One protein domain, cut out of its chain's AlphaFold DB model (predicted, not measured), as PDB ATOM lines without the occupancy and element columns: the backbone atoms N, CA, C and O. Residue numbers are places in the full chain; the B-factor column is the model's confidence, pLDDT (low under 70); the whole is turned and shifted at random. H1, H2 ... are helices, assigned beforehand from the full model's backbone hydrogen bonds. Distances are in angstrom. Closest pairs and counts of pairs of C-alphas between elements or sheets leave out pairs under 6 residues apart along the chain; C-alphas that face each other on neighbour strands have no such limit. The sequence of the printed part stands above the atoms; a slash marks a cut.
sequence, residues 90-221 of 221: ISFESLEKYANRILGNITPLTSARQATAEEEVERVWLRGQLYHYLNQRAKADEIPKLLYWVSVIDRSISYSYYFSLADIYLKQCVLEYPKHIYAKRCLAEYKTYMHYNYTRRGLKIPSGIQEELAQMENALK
ATOM      1  N   ILE A  90     218.199 270.209 232.166       93.31
ATOM      2  CA  ILE A  90     219.247 269.735 233.062       93.31
ATOM      3  C   ILE A  90     218.996 270.157 234.513       93.31
ATOM      4  O   ILE A  90     218.734 271.326 234.791       93.31
ATOM      5  N   SER A  91     219.034 269.221 235.457       95.38
ATOM      6  CA  SER A  91     218.905 269.568 236.879       95.38
ATOM      7  C   SER A  91     220.141 270.328 237.378       95.38
ATOM      8  O   SER A  91     221.217 270.225 236.782       95.38
ATOM      9  N   PHE A  92     220.019 271.048 238.495       95.94
ATOM     10  CA  PHE A  92     221.181 271.667 239.134       95.94
ATOM     11  C   PHE A  92     222.237 270.640 239.553       95.94
ATOM     12  O   PHE A  92     223.422 270.853 239.324       95.94
ATOM     13  N   GLU A  93     221.820 269.495 240.101       95.50
ATOM     14  CA  GLU A  93     222.738 268.417 240.489       95.50
ATOM     15  C   GLU A  93     223.530 267.898 239.280       95.50
ATOM     16  O   GLU A  93     224.740 267.680 239.353       95.50
ATOM     17  N   SER A  94     222.863 267.743 238.134       95.44
ATOM     18  CA  SER A  94     223.524 267.381 236.880       95.44
ATOM     19  C   SER A  94     224.510 268.465 236.440       95.44
ATOM     20  O   SER A  94     225.635 268.132 236.080       95.44
ATOM     21  N   LEU A  95     224.131 269.748 236.503       95.31
ATOM     22  CA  LEU A  95     225.034 270.864 236.191       95.31
ATOM     23  C   LEU A  95     226.269 270.873 237.087       95.31
ATOM     24  O   LEU A  95     227.371 271.040 236.576       95.31
ATOM     25  N   GLU A  96     226.109 270.648 238.390       94.06
ATOM     26  CA  GLU A  96     227.224 270.584 239.335       94.06
ATOM     27  C   GLU A  96     228.175 269.429 238.988       94.06
ATOM     28  O   GLU A  96     229.392 269.614 238.968       94.06
ATOM     29  N   LYS A  97     227.641 268.259 238.608       93.62
ATOM     30  CA  LYS A  97     228.452 267.129 238.117       93.62
ATOM     31  C   LYS A  97     229.229 267.486 236.848       93.62
ATOM     32  O   LYS A  97     230.423 267.194 236.775       93.62
ATOM     33  N   TYR A  98     228.594 268.132 235.868       94.12
ATOM     34  CA  TYR A  98     229.287 268.563 234.649       94.12
ATOM     35  C   TYR A  98     230.335 269.637 234.929       94.12
ATOM     36  O   TYR A  98     231.443 269.528 234.414       94.12
ATOM     37  N   ALA A  99     230.024 270.632 235.760       91.94
ATOM     38  CA  ALA A  99     230.966 271.674 236.144       91.94
ATOM     39  C   ALA A  99     232.203 271.072 236.821       91.94
ATOM     40  O   ALA A  99     233.321 271.358 236.406       91.94
ATOM     41  N   ASN A 100     232.016 270.163 237.781       89.50
ATOM     42  CA  ASN A 100     233.125 269.485 238.453       89.50
ATOM     43  C   ASN A 100     233.935 268.590 237.504       89.50
ATOM     44  O   ASN A 100     235.149 268.495 237.649       89.50
ATOM     45  N   ARG A 101     233.295 267.941 236.522       90.88
ATOM     46  CA  ARG A 101     233.991 267.120 235.519       90.88
ATOM     47  C   ARG A 101     234.811 267.970 234.546       90.88
ATOM     48  O   ARG A 101     235.967 267.655 234.298       90.88
ATOM     49  N   ILE A 102     234.205 269.017 233.986       89.62
ATOM     50  CA  ILE A 102     234.771 269.827 232.895       89.62
ATOM     51  C   ILE A 102     235.803 270.834 233.418       89.62
ATOM     52  O   ILE A 102     236.813 271.086 232.764       89.62
ATOM     53  N   LEU A 103     235.556 271.418 234.592       84.38
ATOM     54  CA  LEU A 103     236.452 272.400 235.215       84.38
ATOM     55  C   LEU A 103     237.421 271.746 236.215       84.38
ATOM     56  O   LEU A 103     238.433 272.345 236.585       84.38
ATOM     57  N   GLY A 104     237.144 270.506 236.631       76.06
ATOM     58  CA  GLY A 104     237.918 269.789 237.639       76.06
ATOM     59  C   GLY A 104     237.812 270.414 239.034       76.06
ATOM     60  O   GLY A 104     237.010 271.307 239.301       76.06
ATOM     61  N   ASN A 105     238.711 269.990 239.926       63.34
ATOM     62  CA  ASN A 105     238.956 270.651 241.217       63.34
ATOM     63  C   ASN A 105     239.859 271.892 241.086       63.34
ATOM     64  O   ASN A 105     240.373 272.393 242.087       63.34
ATOM     65  N   ILE A 106     240.112 272.367 239.865       53.84
ATOM     66  CA  ILE A 106     241.045 273.459 239.603       53.84
ATOM     67  C   ILE A 106     240.322 274.756 239.968       53.84
ATOM     68  O   ILE A 106     239.617 275.364 239.175       53.84
ATOM     69  N   THR A 107     240.387 275.126 241.239       54.25
ATOM     70  CA  THR A 107     239.818 276.366 241.762       54.25
ATOM     71  C   THR A 107     240.881 277.039 242.626       54.25
ATOM     72  O   THR A 107     241.238 276.478 243.663       54.25
ATOM     73  N   PRO A 108     241.395 278.219 242.230       57.69
ATOM     74  CA  PRO A 108     241.056 278.980 241.020       57.69
ATOM     75  C   PRO A 108     241.536 278.259 239.755       57.69
ATOM     76  O   PRO A 108     242.633 277.692 239.756       57.69
ATOM     77  N   LEU A 109     240.756 278.311 238.672       59.22
ATOM     78  CA  LEU A 109     241.328 278.060 237.353       59.22
ATOM     79  C   LEU A 109     242.277 279.231 237.156       59.22
ATOM     80  O   LEU A 109     241.843 280.361 236.952       59.22
ATOM     81  N   THR A 110     243.580 279.007 237.337       54.59
ATOM     82  CA  THR A 110     244.542 280.058 237.028       54.59
ATOM     83  C   THR A 110     244.198 280.517 235.618       54.59
ATOM     84  O   THR A 110     244.039 279.691 234.718       54.59
ATOM     85  N   SER A 111     244.049 281.825 235.413       52.25
ATOM     86  CA  SER A 111     243.709 282.439 234.119       52.25
ATOM     87  C   SER A 111     244.702 282.108 232.986       52.25
ATOM     88  O   SER A 111     244.642 282.696 231.914       52.25
ATOM     89  N   ALA A 112     245.646 281.197 233.241       51.31
ATOM     90  CA  ALA A 112     246.617 280.620 232.339       51.31
ATOM     91  C   ALA A 112     246.159 279.313 231.660       51.31
ATOM     92  O   ALA A 112     246.744 278.976 230.636       51.31
ATOM     93  N   ARG A 113     245.167 278.559 232.175       72.00
ATOM     94  CA  ARG A 113     244.694 277.345 231.476       72.00
ATOM     95  C   ARG A 113     243.549 277.681 230.523       72.00
ATOM     96  O   ARG A 113     242.376 277.568 230.874       72.00
ATOM     97  N   GLN A 114     243.909 278.064 229.306       79.06
ATOM     98  CA  GLN A 114     242.963 278.081 228.195       79.06
ATOM     99  C   GLN A 114     242.523 276.651 227.860       79.06
ATOM    100  O   GLN A 114     243.275 275.694 228.066       79.06
ATOM    101  N   ALA A 115     241.276 276.501 227.418       86.88
ATOM    102  CA  ALA A 115     240.802 275.251 226.842       86.88
ATOM    103  C   ALA A 115     241.626 274.924 225.593       86.88
ATOM    104  O   ALA A 115     241.946 275.826 224.822       86.88
ATOM    105  N   THR A 116     241.920 273.647 225.364       91.25
ATOM    106  CA  THR A 116     242.217 273.201 223.995       91.25
ATOM    107  C   THR A 116     240.943 273.306 223.150       91.25
ATOM    108  O   THR A 116     239.844 273.321 223.708       91.25
ATOM    109  N   ALA A 117     241.059 273.310 221.820       93.75
ATOM    110  CA  ALA A 117     239.899 273.276 220.924       93.75
ATOM    111  C   ALA A 117     238.912 272.144 221.275       93.75
ATOM    112  O   ALA A 117     237.698 272.332 221.303       93.75
ATOM    113  N   GLU A 118     239.427 270.963 221.626       95.12
ATOM    114  CA  GLU A 118     238.596 269.834 222.051       95.12
ATOM    115  C   GLU A 118     237.828 270.129 223.353       95.12
ATOM    116  O   GLU A 118     236.612 269.941 223.415       95.12
ATOM    117  N   GLU A 119     238.509 270.652 224.378       93.25
ATOM    118  CA  GLU A 119     237.888 271.024 225.656       93.25
ATOM    119  C   GLU A 119     236.907 272.199 225.516       93.25
ATOM    120  O   GLU A 119     235.928 272.291 226.266       93.25
ATOM    121  N   GLU A 120     237.160 273.114 224.576       93.62
ATOM    122  CA  GLU A 120     236.316 274.279 224.323       93.62
ATOM    123  C   GLU A 120     234.889 273.853 223.982       93.62
ATOM    124  O   GLU A 120     233.939 274.455 224.481       93.62
ATOM    125  N   VAL A 121     234.719 272.778 223.210       96.38
ATOM    126  CA  VAL A 121     233.399 272.283 222.802       96.38
ATOM    127  C   VAL A 121     232.519 271.948 224.010       96.38
ATOM    128  O   VAL A 121     231.379 272.416 224.096       96.38
ATOM    129  N   GLU A 122     233.042 271.180 224.971       94.50
ATOM    130  CA  GLU A 122     232.290 270.827 226.182       94.50
ATOM    131  C   GLU A 122     232.008 272.055 227.054       94.50
ATOM    132  O   GLU A 122     230.928 272.173 227.642       94.50
ATOM    133  N   ARG A 123     232.952 272.998 227.124       93.81
ATOM    134  CA  ARG A 123     232.798 274.235 227.900       93.81
ATOM    135  C   ARG A 123     231.748 275.161 227.293       93.81
ATOM    136  O   ARG A 123     230.899 275.669 228.022       93.81
ATOM    137  N   VAL A 124     231.741 275.331 225.973       95.06
ATOM    138  CA  VAL A 124     230.723 276.107 225.251       95.06
ATOM    139  C   VAL A 124     229.340 275.471 225.406       95.06
ATOM    140  O   VAL A 124     228.354 276.180 225.629       95.06
ATOM    141  N   TRP A 125     229.251 274.141 225.369       96.50
ATOM    142  CA  TRP A 125     228.002 273.443 225.664       96.50
ATOM    143  C   TRP A 125     227.530 273.690 227.102       96.50
ATOM    144  O   TRP A 125     226.400 274.149 227.305       96.50
ATOM    145  N   LEU A 126     228.395 273.469 228.101       95.56
ATOM    146  CA  LEU A 126     228.060 273.660 229.515       95.56
ATOM    147  C   LEU A 126     227.635 275.104 229.799       95.56
ATOM    148  O   LEU A 126     226.652 275.328 230.501       95.56
ATOM    149  N   ARG A 127     228.310 276.088 229.199       94.12
ATOM    150  CA  ARG A 127     227.919 277.501 229.249       94.12
ATOM    151  C   ARG A 127     226.469 277.712 228.813       94.12
ATOM    152  O   ARG A 127     225.720 278.407 229.494       94.12
ATOM    153  N   GLY A 128     226.055 277.100 227.702       93.69
ATOM    154  CA  GLY A 128     224.669 277.155 227.223       93.69
ATOM    155  C   GLY A 128     223.676 276.584 228.224       93.69
ATOM    156  O   GLY A 128     222.664 277.219 228.522       93.69
ATOM    157  N   GLN A 129     224.005 275.424 228.791       96.12
ATOM    158  CA  GLN A 129     223.182 274.761 229.801       96.12
ATOM    159  C   GLN A 129     223.050 275.600 231.082       96.12
ATOM    160  O   GLN A 129     221.948 275.753 231.611       96.12
ATOM    161  N   LEU A 130     224.151 276.199 231.546       95.00
ATOM    162  CA  LEU A 130     224.174 277.085 232.710       95.00
ATOM    163  C   LEU A 130     223.318 278.333 232.483       95.00
ATOM    164  O   LEU A 130     222.480 278.645 233.326       95.00
ATOM    165  N   TYR A 131     223.465 279.016 231.342       92.81
ATOM    166  CA  TYR A 131     222.637 280.183 231.022       92.81
ATOM    167  C   TYR A 131     221.156 279.833 230.906       92.81
ATOM    168  O   TYR A 131     220.307 280.595 231.368       92.81
ATOM    169  N   HIS A 132     220.827 278.700 230.289       93.31
ATOM    170  CA  HIS A 132     219.441 278.261 230.176       93.31
ATOM    171  C   HIS A 132     218.827 278.010 231.557       93.31
ATOM    172  O   HIS A 132     217.732 278.488 231.842       93.31
ATOM    173  N   TYR A 133     219.560 277.322 232.435       95.88
ATOM    174  CA  TYR A 133     219.125 277.054 233.802       95.88
ATOM    175  C   TYR A 133     218.967 278.341 234.623       95.88
ATOM    176  O   TYR A 133     217.924 278.546 235.249       95.88
ATOM    177  N   LEU A 134     219.974 279.222 234.566       93.69
ATOM    178  CA  LEU A 134     220.007 280.500 235.279       93.69
ATOM    179  C   LEU A 134     218.800 281.382 234.936       93.69
ATOM    180  O   LEU A 134     218.191 281.952 235.832       93.69
ATOM    181  N   ASN A 135     218.418 281.442 233.658       90.56
ATOM    182  CA  ASN A 135     217.329 282.302 233.186       90.56
ATOM    183  C   ASN A 135     215.918 281.726 233.390       90.56
ATOM    184  O   ASN A 135     214.944 282.423 233.114       90.56
ATOM    185  N   GLN A 136     215.778 280.468 233.813       91.19
ATOM    186  CA  GLN A 136     214.466 279.816 233.900       91.19
ATOM    187  C   GLN A 136     214.057 279.417 235.311       91.19
ATOM    188  O   GLN A 136     212.890 279.556 235.667       91.19
ATOM    189  N   ARG A 137     214.978 278.829 236.080       87.12
ATOM    190  CA  ARG A 137     214.603 278.052 237.271       87.12
ATOM    191  C   ARG A 137     215.633 278.054 238.392       87.12
ATOM    192  O   ARG A 137     215.520 277.235 239.302       87.12
ATOM    193  N   ALA A 138     216.644 278.915 238.319       92.25
ATOM    194  CA  ALA A 138     217.664 278.958 239.353       92.25
ATOM    195  C   ALA A 138     217.078 279.413 240.689       92.25
ATOM    196  O   ALA A 138     216.410 280.445 240.778       92.25
ATOM    197  N   LYS A 139     217.353 278.637 241.735       95.31
ATOM    198  CA  LYS A 139     217.039 279.031 243.108       95.31
ATOM    199  C   LYS A 139     218.086 280.011 243.625       95.31
ATOM    200  O   LYS A 139     219.231 280.004 243.177       95.31
ATOM    201  N   ALA A 140     217.710 280.825 244.607       93.00
ATOM    202  CA  ALA A 140     218.585 281.860 245.158       93.00
ATOM    203  C   ALA A 140     219.928 281.316 245.691       93.00
ATOM    204  O   ALA A 140     220.955 281.975 245.557       93.00
ATOM    205  N   ASP A 141     219.941 280.107 246.257       94.81
ATOM    206  CA  ASP A 141     221.144 279.433 246.762       94.81
ATOM    207  C   ASP A 141     222.015 278.808 245.654       94.81
ATOM    208  O   ASP A 141     223.205 278.566 245.849       94.81
ATOM    209  N   GLU A 142     221.453 278.593 244.465       96.69
ATOM    210  CA  GLU A 142     222.148 278.027 243.304       96.69
ATOM    211  C   GLU A 142     222.871 279.114 242.489       96.69
ATOM    212  O   GLU A 142     223.945 278.863 241.929       96.69
ATOM    213  N   ILE A 143     222.316 280.334 242.452       96.94
ATOM    214  CA  ILE A 143     222.803 281.457 241.630       96.94
ATOM    215  C   ILE A 143     224.304 281.730 241.814       96.94
ATOM    216  O   ILE A 143     225.003 281.793 240.803       96.94
ATOM    217  N   PRO A 144     224.872 281.822 243.032       96.06
ATOM    218  CA  PRO A 144     226.295 282.131 243.182       96.06
ATOM    219  C   PRO A 144     227.211 281.056 242.588       96.06
ATOM    220  O   PRO A 144     228.290 281.377 242.091       96.06
ATOM    221  N   LYS A 145     226.791 279.780 242.624       95.31
ATOM    222  CA  LYS A 145     227.546 278.690 241.989       95.31
ATOM    223  C   LYS A 145     227.493 278.814 240.471       95.31
ATOM    224  O   LYS A 145     228.525 278.702 239.815       95.31
ATOM    225  N   LEU A 146     226.307 279.097 239.928       95.94
ATOM    226  CA  LEU A 146     226.100 279.296 238.492       95.94
ATOM    227  C   LEU A 146     226.921 280.480 237.970       95.94
ATOM    228  O   LEU A 146     227.639 280.316 236.989       95.94
ATOM    229  N   LEU A 147     226.867 281.634 238.647       95.31
ATOM    230  CA  LEU A 147     227.652 282.822 238.296       95.31
ATOM    231  C   LEU A 147     229.147 282.505 238.279       95.31
ATOM    232  O   LEU A 147     229.827 282.808 237.303       95.31
ATOM    233  N   TYR A 148     229.643 281.824 239.314       93.69
ATOM    234  CA  TYR A 148     231.033 281.388 239.366       93.69
ATOM    235  C   TYR A 148     231.407 280.481 238.183       93.69
ATOM    236  O   TYR A 148     232.383 280.756 237.488       93.69
ATOM    237  N   TRP A 149     230.638 279.417 237.920       93.44
ATOM    238  CA  TRP A 149     230.948 278.477 236.838       93.44
ATOM    239  C   TRP A 149     230.883 279.131 235.458       93.44
ATOM    240  O   TRP A 149     231.766 278.885 234.639       93.44
ATOM    241  N   VAL A 150     229.892 279.993 235.208       91.94
ATOM    242  CA  VAL A 150     229.789 280.741 233.947       91.94
ATOM    243  C   VAL A 150     230.993 281.661 233.767       91.94
ATOM    244  O   VAL A 150     231.601 281.635 232.701       91.94
ATOM    245  N   SER A 151     231.395 282.412 234.796       90.25
ATOM    246  CA  SER A 151     232.572 283.289 234.721       90.25
ATOM    247  C   SER A 151     233.853 282.535 234.401       90.25
ATOM    248  O   SER A 151     234.662 282.975 233.585       90.25
ATOM    249  N   VAL A 152     234.043 281.397 235.062       88.69
ATOM    250  CA  VAL A 152     235.220 280.554 234.880       88.69
ATOM    251  C   VAL A 152     235.246 279.963 233.469       88.69
ATOM    252  O   VAL A 152     236.282 280.000 232.808       88.69
ATOM    253  N   ILE A 153     234.103 279.483 232.970       89.50
ATOM    254  CA  ILE A 153     233.989 278.986 231.599       89.50
ATOM    255  C   ILE A 153     234.277 280.098 230.594       89.50
ATOM    256  O   ILE A 153     235.138 279.895 229.739       89.50
ATOM    257  N   ASP A 154     233.623 281.256 230.729       87.25
ATOM    258  CA  ASP A 154     233.740 282.400 229.814       87.25
ATOM    259  C   ASP A 154     235.189 282.878 229.659       87.25
ATOM    260  O   ASP A 154     235.583 283.277 228.567       87.25
ATOM    261  N   ARG A 155     235.997 282.810 230.723       84.00
ATOM    262  CA  ARG A 155     237.429 283.154 230.678       84.00
ATOM    263  C   ARG A 155     238.309 282.065 230.075       84.00
ATOM    264  O   ARG A 155     239.412 282.354 229.621       84.00
ATOM    265  N   SER A 156     237.865 280.816 230.155       83.88
ATOM    266  CA  SER A 156     238.656 279.655 229.751       83.88
ATOM    267  C   SER A 156     238.491 279.300 228.272       83.88
ATOM    268  O   SER A 156     239.366 278.651 227.703       83.88
ATOM    269  N   ILE A 157     237.379 279.713 227.664       84.19
ATOM    270  CA  ILE A 157     237.154 279.649 226.222       84.19
ATOM    271  C   ILE A 157     237.670 280.958 225.610       84.19
ATOM    272  O   ILE A 157     237.511 282.018 226.211       84.19
ATOM    273  N   SER A 158     238.292 280.913 224.432       65.62
ATOM    274  CA  SER A 158     238.944 282.068 223.781       65.62
ATOM    275  C   SER A 158     237.950 283.107 223.225       65.62
ATOM    276  O   SER A 158     238.170 283.713 222.177       65.62
ATOM    277  N   TYR A 159     236.825 283.326 223.910       60.66
ATOM    278  CA  TYR A 159     235.803 284.292 223.540       60.66
ATOM    279  C   TYR A 159     236.259 285.712 223.885       60.66
ATOM    280  O   TYR A 159     236.169 286.178 225.020       60.66
ATOM    281  N   SER A 160     236.713 286.429 222.863       49.22
ATOM    282  CA  SER A 160     237.148 287.825 222.921       49.22
ATOM    283  C   SER A 160     235.982 288.819 223.055       49.22
ATOM    284  O   SER A 160     235.810 289.713 222.229       49.22
ATOM    285  N   TYR A 161     235.160 288.717 224.103       48.47
ATOM    286  CA  TYR A 161     234.365 289.882 224.499       48.47
ATOM    287  C   TYR A 161     235.256 290.828 225.307       48.47
ATOM    288  O   TYR A 161     235.611 290.557 226.454       48.47
ATOM    289  N   TYR A 162     235.637 291.942 224.675       40.59
ATOM    290  CA  TYR A 162     236.147 293.127 225.360       40.59
ATOM    291  C   TYR A 162     235.125 293.517 226.444       40.59
ATOM    292  O   TYR A 162     233.951 293.694 226.128       40.59
ATOM    293  N   PHE A 163     235.579 293.611 227.702       50.16
ATOM    294  CA  PHE A 163     234.782 293.694 228.942       50.16
ATOM    295  C   PHE A 163     234.086 292.371 229.288       50.16
ATOM    296  O   PHE A 163     232.969 292.088 228.855       50.16
ATOM    297  N   SER A 164     234.781 291.514 230.047       69.56
ATOM    298  CA  SER A 164     234.323 290.143 230.246       69.56
ATOM    299  C   SER A 164     233.053 290.128 231.101       69.56
ATOM    300  O   SER A 164     233.044 290.583 232.244       69.56
ATOM    301  N   LEU A 165     231.962 289.580 230.559       84.25
ATOM    302  CA  LEU A 165     230.756 289.255 231.332       84.25
ATOM    303  C   LEU A 165     231.107 288.457 232.598       84.25
ATOM    304  O   LEU A 165     230.476 288.629 233.638       84.25
ATOM    305  N   ALA A 166     232.181 287.665 232.532       88.75
ATOM    306  CA  ALA A 166     232.760 286.981 233.672       88.75
ATOM    307  C   ALA A 166     233.070 287.920 234.850       88.75
ATOM    308  O   ALA A 166     232.757 287.560 235.984       88.75
ATOM    309  N   ASP A 167     233.625 289.114 234.617       90.06
ATOM    310  CA  ASP A 167     233.905 290.095 235.675       90.06
ATOM    311  C   ASP A 167     232.617 290.586 236.337       90.06
ATOM    312  O   ASP A 167     232.546 290.668 237.562       90.06
ATOM    313  N   ILE A 168     231.583 290.865 235.537       91.94
ATOM    314  CA  ILE A 168     230.270 291.299 236.032       91.94
ATOM    315  C   ILE A 168     229.658 290.210 236.917       91.94
ATOM    316  O   ILE A 168     229.249 290.493 238.039       91.94
ATOM    317  N   TYR A 169     229.659 288.956 236.463       93.44
ATOM    318  CA  TYR A 169     229.113 287.837 237.232       93.44
ATOM    319  C   TYR A 169     229.895 287.549 238.518       93.44
ATOM    320  O   TYR A 169     229.283 287.249 239.544       93.44
ATOM    321  N   LEU A 170     231.226 287.686 238.517       94.00
ATOM    322  CA  LEU A 170     232.026 287.525 239.737       94.00
ATOM    323  C   LEU A 170     231.750 288.647 240.739       94.00
ATOM    324  O   LEU A 170     231.606 288.373 241.929       94.00
ATOM    325  N   LYS A 171     231.634 289.896 240.270       95.88
ATOM    326  CA  LYS A 171     231.242 291.040 241.108       95.88
ATOM    327  C   LYS A 171     229.855 290.825 241.702       95.88
ATOM    328  O   LYS A 171     229.695 290.934 242.915       95.88
ATOM    329  N   GLN A 172     228.886 290.440 240.875       96.19
ATOM    330  CA  GLN A 172     227.522 290.146 241.306       96.19
ATOM    331  C   GLN A 172     227.491 289.027 242.359       96.19
ATOM    332  O   GLN A 172     226.891 289.189 243.418       96.19
ATOM    333  N   CYS A 173     228.210 287.927 242.118       96.62
ATOM    334  CA  CYS A 173     228.343 286.814 243.059       96.62
ATOM    335  C   CYS A 173     228.828 287.270 244.447       96.62
ATOM    336  O   CYS A 173     228.352 286.762 245.460       96.62
ATOM    337  N   VAL A 174     229.760 288.227 244.515       97.94
ATOM    338  CA  VAL A 174     230.287 288.723 245.795       97.94
ATOM    339  C   VAL A 174     229.359 289.733 246.456       97.94
ATOM    340  O   VAL A 174     229.096 289.620 247.650       97.94
ATOM    341  N   LEU A 175     228.884 290.718 245.698       97.81
ATOM    342  CA  LEU A 175     228.152 291.859 246.247       97.81
ATOM    343  C   LEU A 175     226.704 291.509 246.603       97.81
ATOM    344  O   LEU A 175     226.197 291.998 247.609       97.81
ATOM    345  N   GLU A 176     226.045 290.649 245.822       97.62
ATOM    346  CA  GLU A 176     224.652 290.255 246.075       97.62
ATOM    347  C   GLU A 176     224.539 289.029 246.988       97.62
ATOM    348  O   GLU A 176     223.548 288.883 247.704       97.62
ATOM    349  N   TYR A 177     225.560 288.163 247.019       97.44
ATOM    350  CA  TYR A 177     225.537 286.917 247.795       97.44
ATOM    351  C   TYR A 177     226.710 286.773 248.777       97.44
ATOM    352  O   TYR A 177     227.279 285.682 248.885       97.44
ATOM    353  N   PRO A 178     227.059 287.806 249.569       97.25
ATOM    354  CA  PRO A 178     228.286 287.819 250.373       97.25
ATOM    355  C   PRO A 178     228.377 286.693 251.413       97.25
ATOM    356  O   PRO A 178     229.465 286.238 251.759       97.25
ATOM    357  N   LYS A 179     227.229 286.204 251.898       96.56
ATOM    358  CA  LYS A 179     227.147 285.123 252.894       96.56
ATOM    359  C   LYS A 179     227.290 283.723 252.290       96.56
ATOM    360  O   LYS A 179     227.454 282.756 253.031       96.56
ATOM    361  N   HIS A 180     227.199 283.586 250.967       96.94
ATOM    362  CA  HIS A 180     227.279 282.287 250.311       96.94
ATOM    363  C   HIS A 180     228.739 281.827 250.177       96.94
ATOM    364  O   HIS A 180     229.636 282.617 249.885       96.94
ATOM    365  N   ILE A 181     228.997 280.521 250.316       93.00
ATOM    366  CA  ILE A 181     230.366 279.967 250.295       93.00
ATOM    367  C   ILE A 181     231.123 280.254 248.984       93.00
ATOM    368  O   ILE A 181     232.350 280.374 248.981       93.00
ATOM    369  N   TYR A 182     230.400 280.418 247.874       93.75
ATOM    370  CA  TYR A 182     230.997 280.770 246.582       93.75
ATOM    371  C   TYR A 182     231.429 282.232 246.470       93.75
ATOM    372  O   TYR A 182     232.282 282.512 245.639       93.75
ATOM    373  N   ALA A 183     230.958 283.150 247.316       96.12
ATOM    374  CA  ALA A 183     231.361 284.553 247.232       96.12
ATOM    375  C   ALA A 183     232.881 284.716 247.440       96.12
ATOM    376  O   ALA A 183     233.568 285.374 246.661       96.12
ATOM    377  N   LYS A 184     233.463 283.981 248.398       93.88
ATOM    378  CA  LYS A 184     234.927 283.928 248.580       93.88
ATOM    379  C   LYS A 184     235.656 283.367 247.353       93.88
ATOM    380  O   LYS A 184     236.724 283.863 247.002       93.88
ATOM    381  N   ARG A 185     235.076 282.361 246.684       91.75
ATOM    382  CA  ARG A 185     235.632 281.784 245.446       91.75
ATOM    383  C   ARG A 185     235.572 282.786 244.294       91.75
ATOM    384  O   ARG A 185     236.564 282.951 243.594       91.75
ATOM    385  N   CYS A 186     234.460 283.503 244.152       93.56
ATOM    386  CA  CYS A 186     234.280 284.544 243.146       93.56
ATOM    387  C   CYS A 186     235.290 285.690 243.320       93.56
ATOM    388  O   CYS A 186     235.924 286.104 242.349       93.56
ATOM    389  N   LEU A 187     235.515 286.153 244.556       95.00
ATOM    390  CA  LEU A 187     236.542 287.161 244.836       95.00
ATOM    391  C   LEU A 187     237.951 286.654 244.496       95.00
ATOM    392  O   LEU A 187     238.734 287.386 243.892       95.00
ATOM    393  N   ALA A 188     238.284 285.418 244.878       92.25
ATOM    394  CA  ALA A 188     239.591 284.830 244.588       92.25
ATOM    395  C   ALA A 188     239.848 284.723 243.075       92.25
ATOM    396  O   ALA A 188     240.925 285.080 242.601       92.25
ATOM    397  N   GLU A 189     238.843 284.295 242.315       89.25
ATOM    398  CA  GLU A 189     238.897 284.193 240.856       89.25
ATOM    399  C   GLU A 189     239.032 285.574 240.185       89.25
ATOM    400  O   GLU A 189     239.830 285.758 239.262       89.25
ATOM    401  N   TYR A 190     238.321 286.594 240.677       91.38
ATOM    402  CA  TYR A 190     238.465 287.965 240.179       91.38
ATOM    403  C   TYR A 190     239.869 288.529 240.453       91.38
ATOM    404  O   TYR A 190     240.526 289.028 239.538       91.38
ATOM    405  N   LYS A 191     240.378 288.369 241.682       90.81
ATOM    406  CA  LYS A 191     241.728 288.802 242.079       90.81
ATOM    407  C   LYS A 191     242.825 288.147 241.250       90.81
ATOM    408  O   LYS A 191     243.700 288.852 240.747       90.81
ATOM    409  N   THR A 192     242.777 286.823 241.099       87.25
ATOM    410  CA  THR A 192     243.761 286.068 240.309       87.25
ATOM    411  C   THR A 192     243.829 286.595 238.880       87.25
ATOM    412  O   THR A 192     244.918 286.868 238.376       87.25
ATOM    413  N   TYR A 193     242.675 286.814 238.248       85.75
ATOM    414  CA  TYR A 193     242.613 287.332 236.884       85.75
ATOM    415  C   TYR A 193     243.134 288.771 236.765       85.75
ATOM    416  O   TYR A 193     243.901 289.068 235.848       85.75
ATOM    417  N   MET A 194     242.795 289.664 237.701       86.94
ATOM    418  CA  MET A 194     243.328 291.034 237.709       86.94
ATOM    419  C   MET A 194     244.850 291.042 237.899       86.94
ATOM    420  O   MET A 194     245.575 291.719 237.170       86.94
ATOM    421  N   HIS A 195     245.361 290.228 238.822       85.19
ATOM    422  CA  HIS A 195     246.797 290.088 239.042       85.19
ATOM    423  C   HIS A 195     247.523 289.534 237.805       85.19
ATOM    424  O   HIS A 195     248.584 290.031 237.426       85.19
ATOM    425  N   TYR A 196     246.935 288.545 237.128       80.88
ATOM    426  CA  TYR A 196     247.489 287.993 235.894       80.88
ATOM    427  C   TYR A 196     247.522 289.022 234.755       80.88
ATOM    428  O   TYR A 196     248.541 289.147 234.079       80.88
ATOM    429  N   ASN A 197     246.448 289.785 234.539       80.75
ATOM    430  CA  ASN A 197     246.387 290.723 233.415       80.75
ATOM    431  C   ASN A 197     247.258 291.964 233.602       80.75
ATOM    432  O   ASN A 197     247.820 292.453 232.626       80.75
ATOM    433  N   TYR A 198     247.386 292.469 234.829       83.19
ATOM    434  CA  TYR A 198     248.166 293.678 235.089       83.19
ATOM    435  C   TYR A 198     249.565 293.341 235.597       83.19
ATOM    436  O   TYR A 198     250.561 293.676 234.960       83.19
ATOM    437  N   THR A 199     249.671 292.621 236.713       76.88
ATOM    438  CA  THR A 199     250.947 292.481 237.420       76.88
ATOM    439  C   THR A 199     251.941 291.582 236.694       76.88
ATOM    440  O   THR A 199     253.113 291.938 236.609       76.88
ATOM    441  N   ARG A 200     251.507 290.467 236.083       70.56
ATOM    442  CA  ARG A 200     252.424 289.650 235.258       70.56
ATOM    443  C   ARG A 200     252.929 290.378 234.014       70.56
ATOM    444  O   ARG A 200     253.974 290.014 233.490       70.56
ATOM    445  N   ARG A 201     252.214 291.408 233.560       72.69
ATOM    446  CA  ARG A 201     252.626 292.272 232.446       72.69
ATOM    447  C   ARG A 201     253.458 293.475 232.908       72.69
ATOM    448  O   ARG A 201     253.714 294.369 232.112       72.69
ATOM    449  N   GLY A 202     253.851 293.520 234.186       78.75
ATOM    450  CA  GLY A 202     254.589 294.639 234.778       78.75
ATOM    451  C   GLY A 202     253.748 295.906 234.972       78.75
ATOM    452  O   GLY A 202     254.300 296.971 235.233       78.75
ATOM    453  N   LEU A 203     252.421 295.813 234.845       84.06
ATOM    454  CA  LEU A 203     251.501 296.938 234.968       84.06
ATOM    455  C   LEU A 203     250.934 297.032 236.386       84.06
ATOM    456  O   LEU A 203     250.616 296.032 237.040       84.06
ATOM    457  N   LYS A 204     250.745 298.267 236.852       87.81
ATOM    458  CA  LYS A 204     250.001 298.552 238.081       87.81
ATOM    459  C   LYS A 204     248.504 298.368 237.822       87.81
ATOM    460  O   LYS A 204     247.993 298.828 236.804       87.81
ATOM    461  N   ILE A 205     247.800 297.730 238.758       87.62
ATOM    462  CA  ILE A 205     246.335 297.626 238.710       87.62
ATOM    463  C   ILE A 205     245.738 299.048 238.819       87.62
ATOM    464  O   ILE A 205     246.100 299.756 239.765       87.62
ATOM    465  N   PRO A 206     244.851 299.472 237.898       91.19
ATOM    466  CA  PRO A 206     244.170 300.770 237.947       91.19
ATOM    467  C   PRO A 206     243.416 301.010 239.263       91.19
ATOM    468  O   PRO A 206     242.852 300.073 239.825       91.19
ATOM    469  N   SER A 207     243.346 302.263 239.726       92.69
ATOM    470  CA  SER A 207     242.696 302.621 241.002       92.69
ATOM    471  C   SER A 207     241.230 302.195 241.069       92.69
ATOM    472  O   SER A 207     240.827 301.616 242.068       92.69
ATOM    473  N   GLY A 208     240.464 302.361 239.985       91.81
ATOM    474  CA  GLY A 208     239.065 301.918 239.949       91.81
ATOM    475  C   GLY A 208     238.907 300.415 240.211       91.81
ATOM    476  O   GLY A 208     238.019 300.002 240.943       91.81
ATOM    477  N   ILE A 209     239.829 299.586 239.710       91.12
ATOM    478  CA  ILE A 209     239.817 298.138 239.976       91.12
ATOM    479  C   ILE A 209     240.227 297.846 241.427       91.12
ATOM    480  O   ILE A 209     239.717 296.908 242.038       91.12
ATOM    481  N   GLN A 210     241.134 298.639 242.004       93.31
ATOM    482  CA  GLN A 210     241.504 298.518 243.418       93.31
ATOM    483  C   GLN A 210     240.330 298.868 244.343       93.31
ATOM    484  O   GLN A 210     240.101 298.165 245.324       93.31
ATOM    485  N   GLU A 211     239.568 299.911 244.013       95.00
ATOM    486  CA  GLU A 211     238.357 300.310 244.738       95.00
ATOM    487  C   GLU A 211     237.275 299.227 244.662       95.00
ATOM    488  O   GLU A 211     236.719 298.841 245.690       95.00
ATOM    489  N   GLU A 212     237.038 298.661 243.475       93.75
ATOM    490  CA  GLU A 212     236.126 297.525 243.298       93.75
ATOM    491  C   GLU A 212     236.549 296.311 244.138       93.75
ATOM    492  O   GLU A 212     235.719 295.684 244.797       93.75
ATOM    493  N   LEU A 213     237.846 295.985 244.152       95.25
ATOM    494  CA  LEU A 213     238.382 294.901 244.975       95.25
ATOM    495  C   LEU A 213     238.156 295.156 246.467       95.25
ATOM    496  O   LEU A 213     237.716 294.248 247.172       95.25
ATOM    497  N   ALA A 214     238.405 296.378 246.937       96.25
ATOM    498  CA  ALA A 214     238.167 296.758 248.325       96.25
ATOM    499  C   ALA A 214     236.674 296.687 248.687       96.25
ATOM    500  O   ALA A 214     236.317 296.212 249.767       96.25
ATOM    501  N   GLN A 215     235.784 297.104 247.781       96.81
ATOM    502  CA  GLN A 215     234.337 296.990 247.968       96.81
ATOM    503  C   GLN A 215     233.910 295.523 248.110       96.81
ATOM    504  O   GLN A 215     233.192 295.177 249.049       96.81
ATOM    505  N   MET A 216     234.386 294.654 247.217       97.44
ATOM    506  CA  MET A 216     234.108 293.218 247.264       97.44
ATOM    507  C   MET A 216     234.670 292.561 248.536       97.44
ATOM    508  O   MET A 216     233.999 291.735 249.146       97.44
ATOM    509  N   GLU A 217     235.878 292.928 248.970       96.88
ATOM    510  CA  GLU A 217     236.466 292.450 250.229       96.88
ATOM    511  C   GLU A 217     235.650 292.867 251.452       96.88
ATOM    512  O   GLU A 217     235.449 292.061 252.360       96.88
ATOM    513  N   ASN A 218     235.177 294.114 251.480       96.94
ATOM    514  CA  ASN A 218     234.363 294.629 252.576       96.94
ATOM    515  C   ASN A 218     232.993 293.952 252.646       96.94
ATOM    516  O   ASN A 218     232.514 293.713 253.748       96.94
ATOM    517  N   ALA A 219     232.394 293.594 251.508       95.62
ATOM    518  CA  ALA A 219     231.126 292.869 251.480       95.62
ATOM    519  C   ALA A 219     231.211 291.475 252.133       95.62
ATOM    520  O   ALA A 219     230.198 290.962 252.596       95.62
ATOM    521  N   LEU A 220     232.400 290.861 252.180       94.94
ATOM    522  CA  LEU A 220     232.621 289.527 252.755       94.94
ATOM    523  C   LEU A 220     232.975 289.526 254.252       94.94
ATOM    524  O   LEU A 220     233.215 288.444 254.802       94.94
ATOM    525  N   LYS A 221     233.081 290.702 254.876       90.69
ATOM    526  CA  LYS A 221     233.304 290.853 256.321       90.69
ATOM    527  C   LYS A 221     231.983 290.724 257.070       90.69
ATOM    528  O   LYS A 221     231.997 290.033 258.110       90.69
TER     529      LYS A 221
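AT A GLANCE: This is residues 90 to 221 of the 221 residues of an uncharacterized protein of Gammaproteobacteria bacterium SG8_15 (UniProt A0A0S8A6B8). Six helices make an up-and-down bundle, with H3 and H4 in its middle, H1 and H2 packed together towards one end of the longest axis and H5 and H6 towards the other. The loop of residues 104 to 116 leads from H1 to H2 with no named element. The printed part has 132 residues, with helices H1 to H6 in order and no named strand; its class is all helix. It is compact, with a radius of gyration of the C-alphas of 14.5 A, and rounded, spanning 41 by 35 by 25 A.

IN THESE COORDINATES: Find C-alpha 92 at (221.181, 271.667, 239.134); there H1 begins, and it runs to residue 103. Next come H2, residues 117 to 136 and 29.3 A long, and H3, residues 143 to 156 and 19.9 A long. H4 is residues 165 to 176. Find C-alpha 181 at (230.366, 279.967, 250.295) for the start of H5, which runs 31.1 A to residue 201 with a kink of 27 degrees near residue 195. H6, residues 207 to 219, ends at C-alpha 219, (231.126, 292.869, 251.480).

HOW THE PARTS SIT: In this up-and-down bundle each helix runs against the one before it, and each such pair is a hairpin. Look first at H1 and H2, which touch at a shallow tilt of 25 degrees, closest at the C-alphas of Ile 102 and Arg 123, 6.9 A apart. H2 touches H3 at a shallow tilt of 27 degrees, with the C-alphas of Arg 127 and Val 150 closest at 6.0 A. H3 and H4 touch, their closest C-alphas being those of Ser 151 and Ala 166, 3.8 A apart. H4 touches H5 at a steep tilt of 43 degrees, through residues 182 to 190 of H5 alone; the closest C-alphas, of Val 174 and Ala 183, are 4.5 A apart. H5 touches H6 with residues 187 to 191 alone, closest at the C-alphas of Leu 187 and Met 216, 7.0 A. H1 and H6 are apart. In H1, H3, H4 and H6 every O i to N i+4 pair is within hydrogen-bond range; in H2 it is 14 of 16 and in H5 14 of 17.

THE WHOLE: The two C-alphas farthest apart, of Ser 91 and Gly 202, are 43.7 A apart. The printed part has no cut and ends at the chain's last residue, Lys 221. The link from H1 to H2 is long, with 13 residues. The mean pLDDT of the printed part is 87.4; look for values under 70 at residues 105 to 112 and 158 to 164.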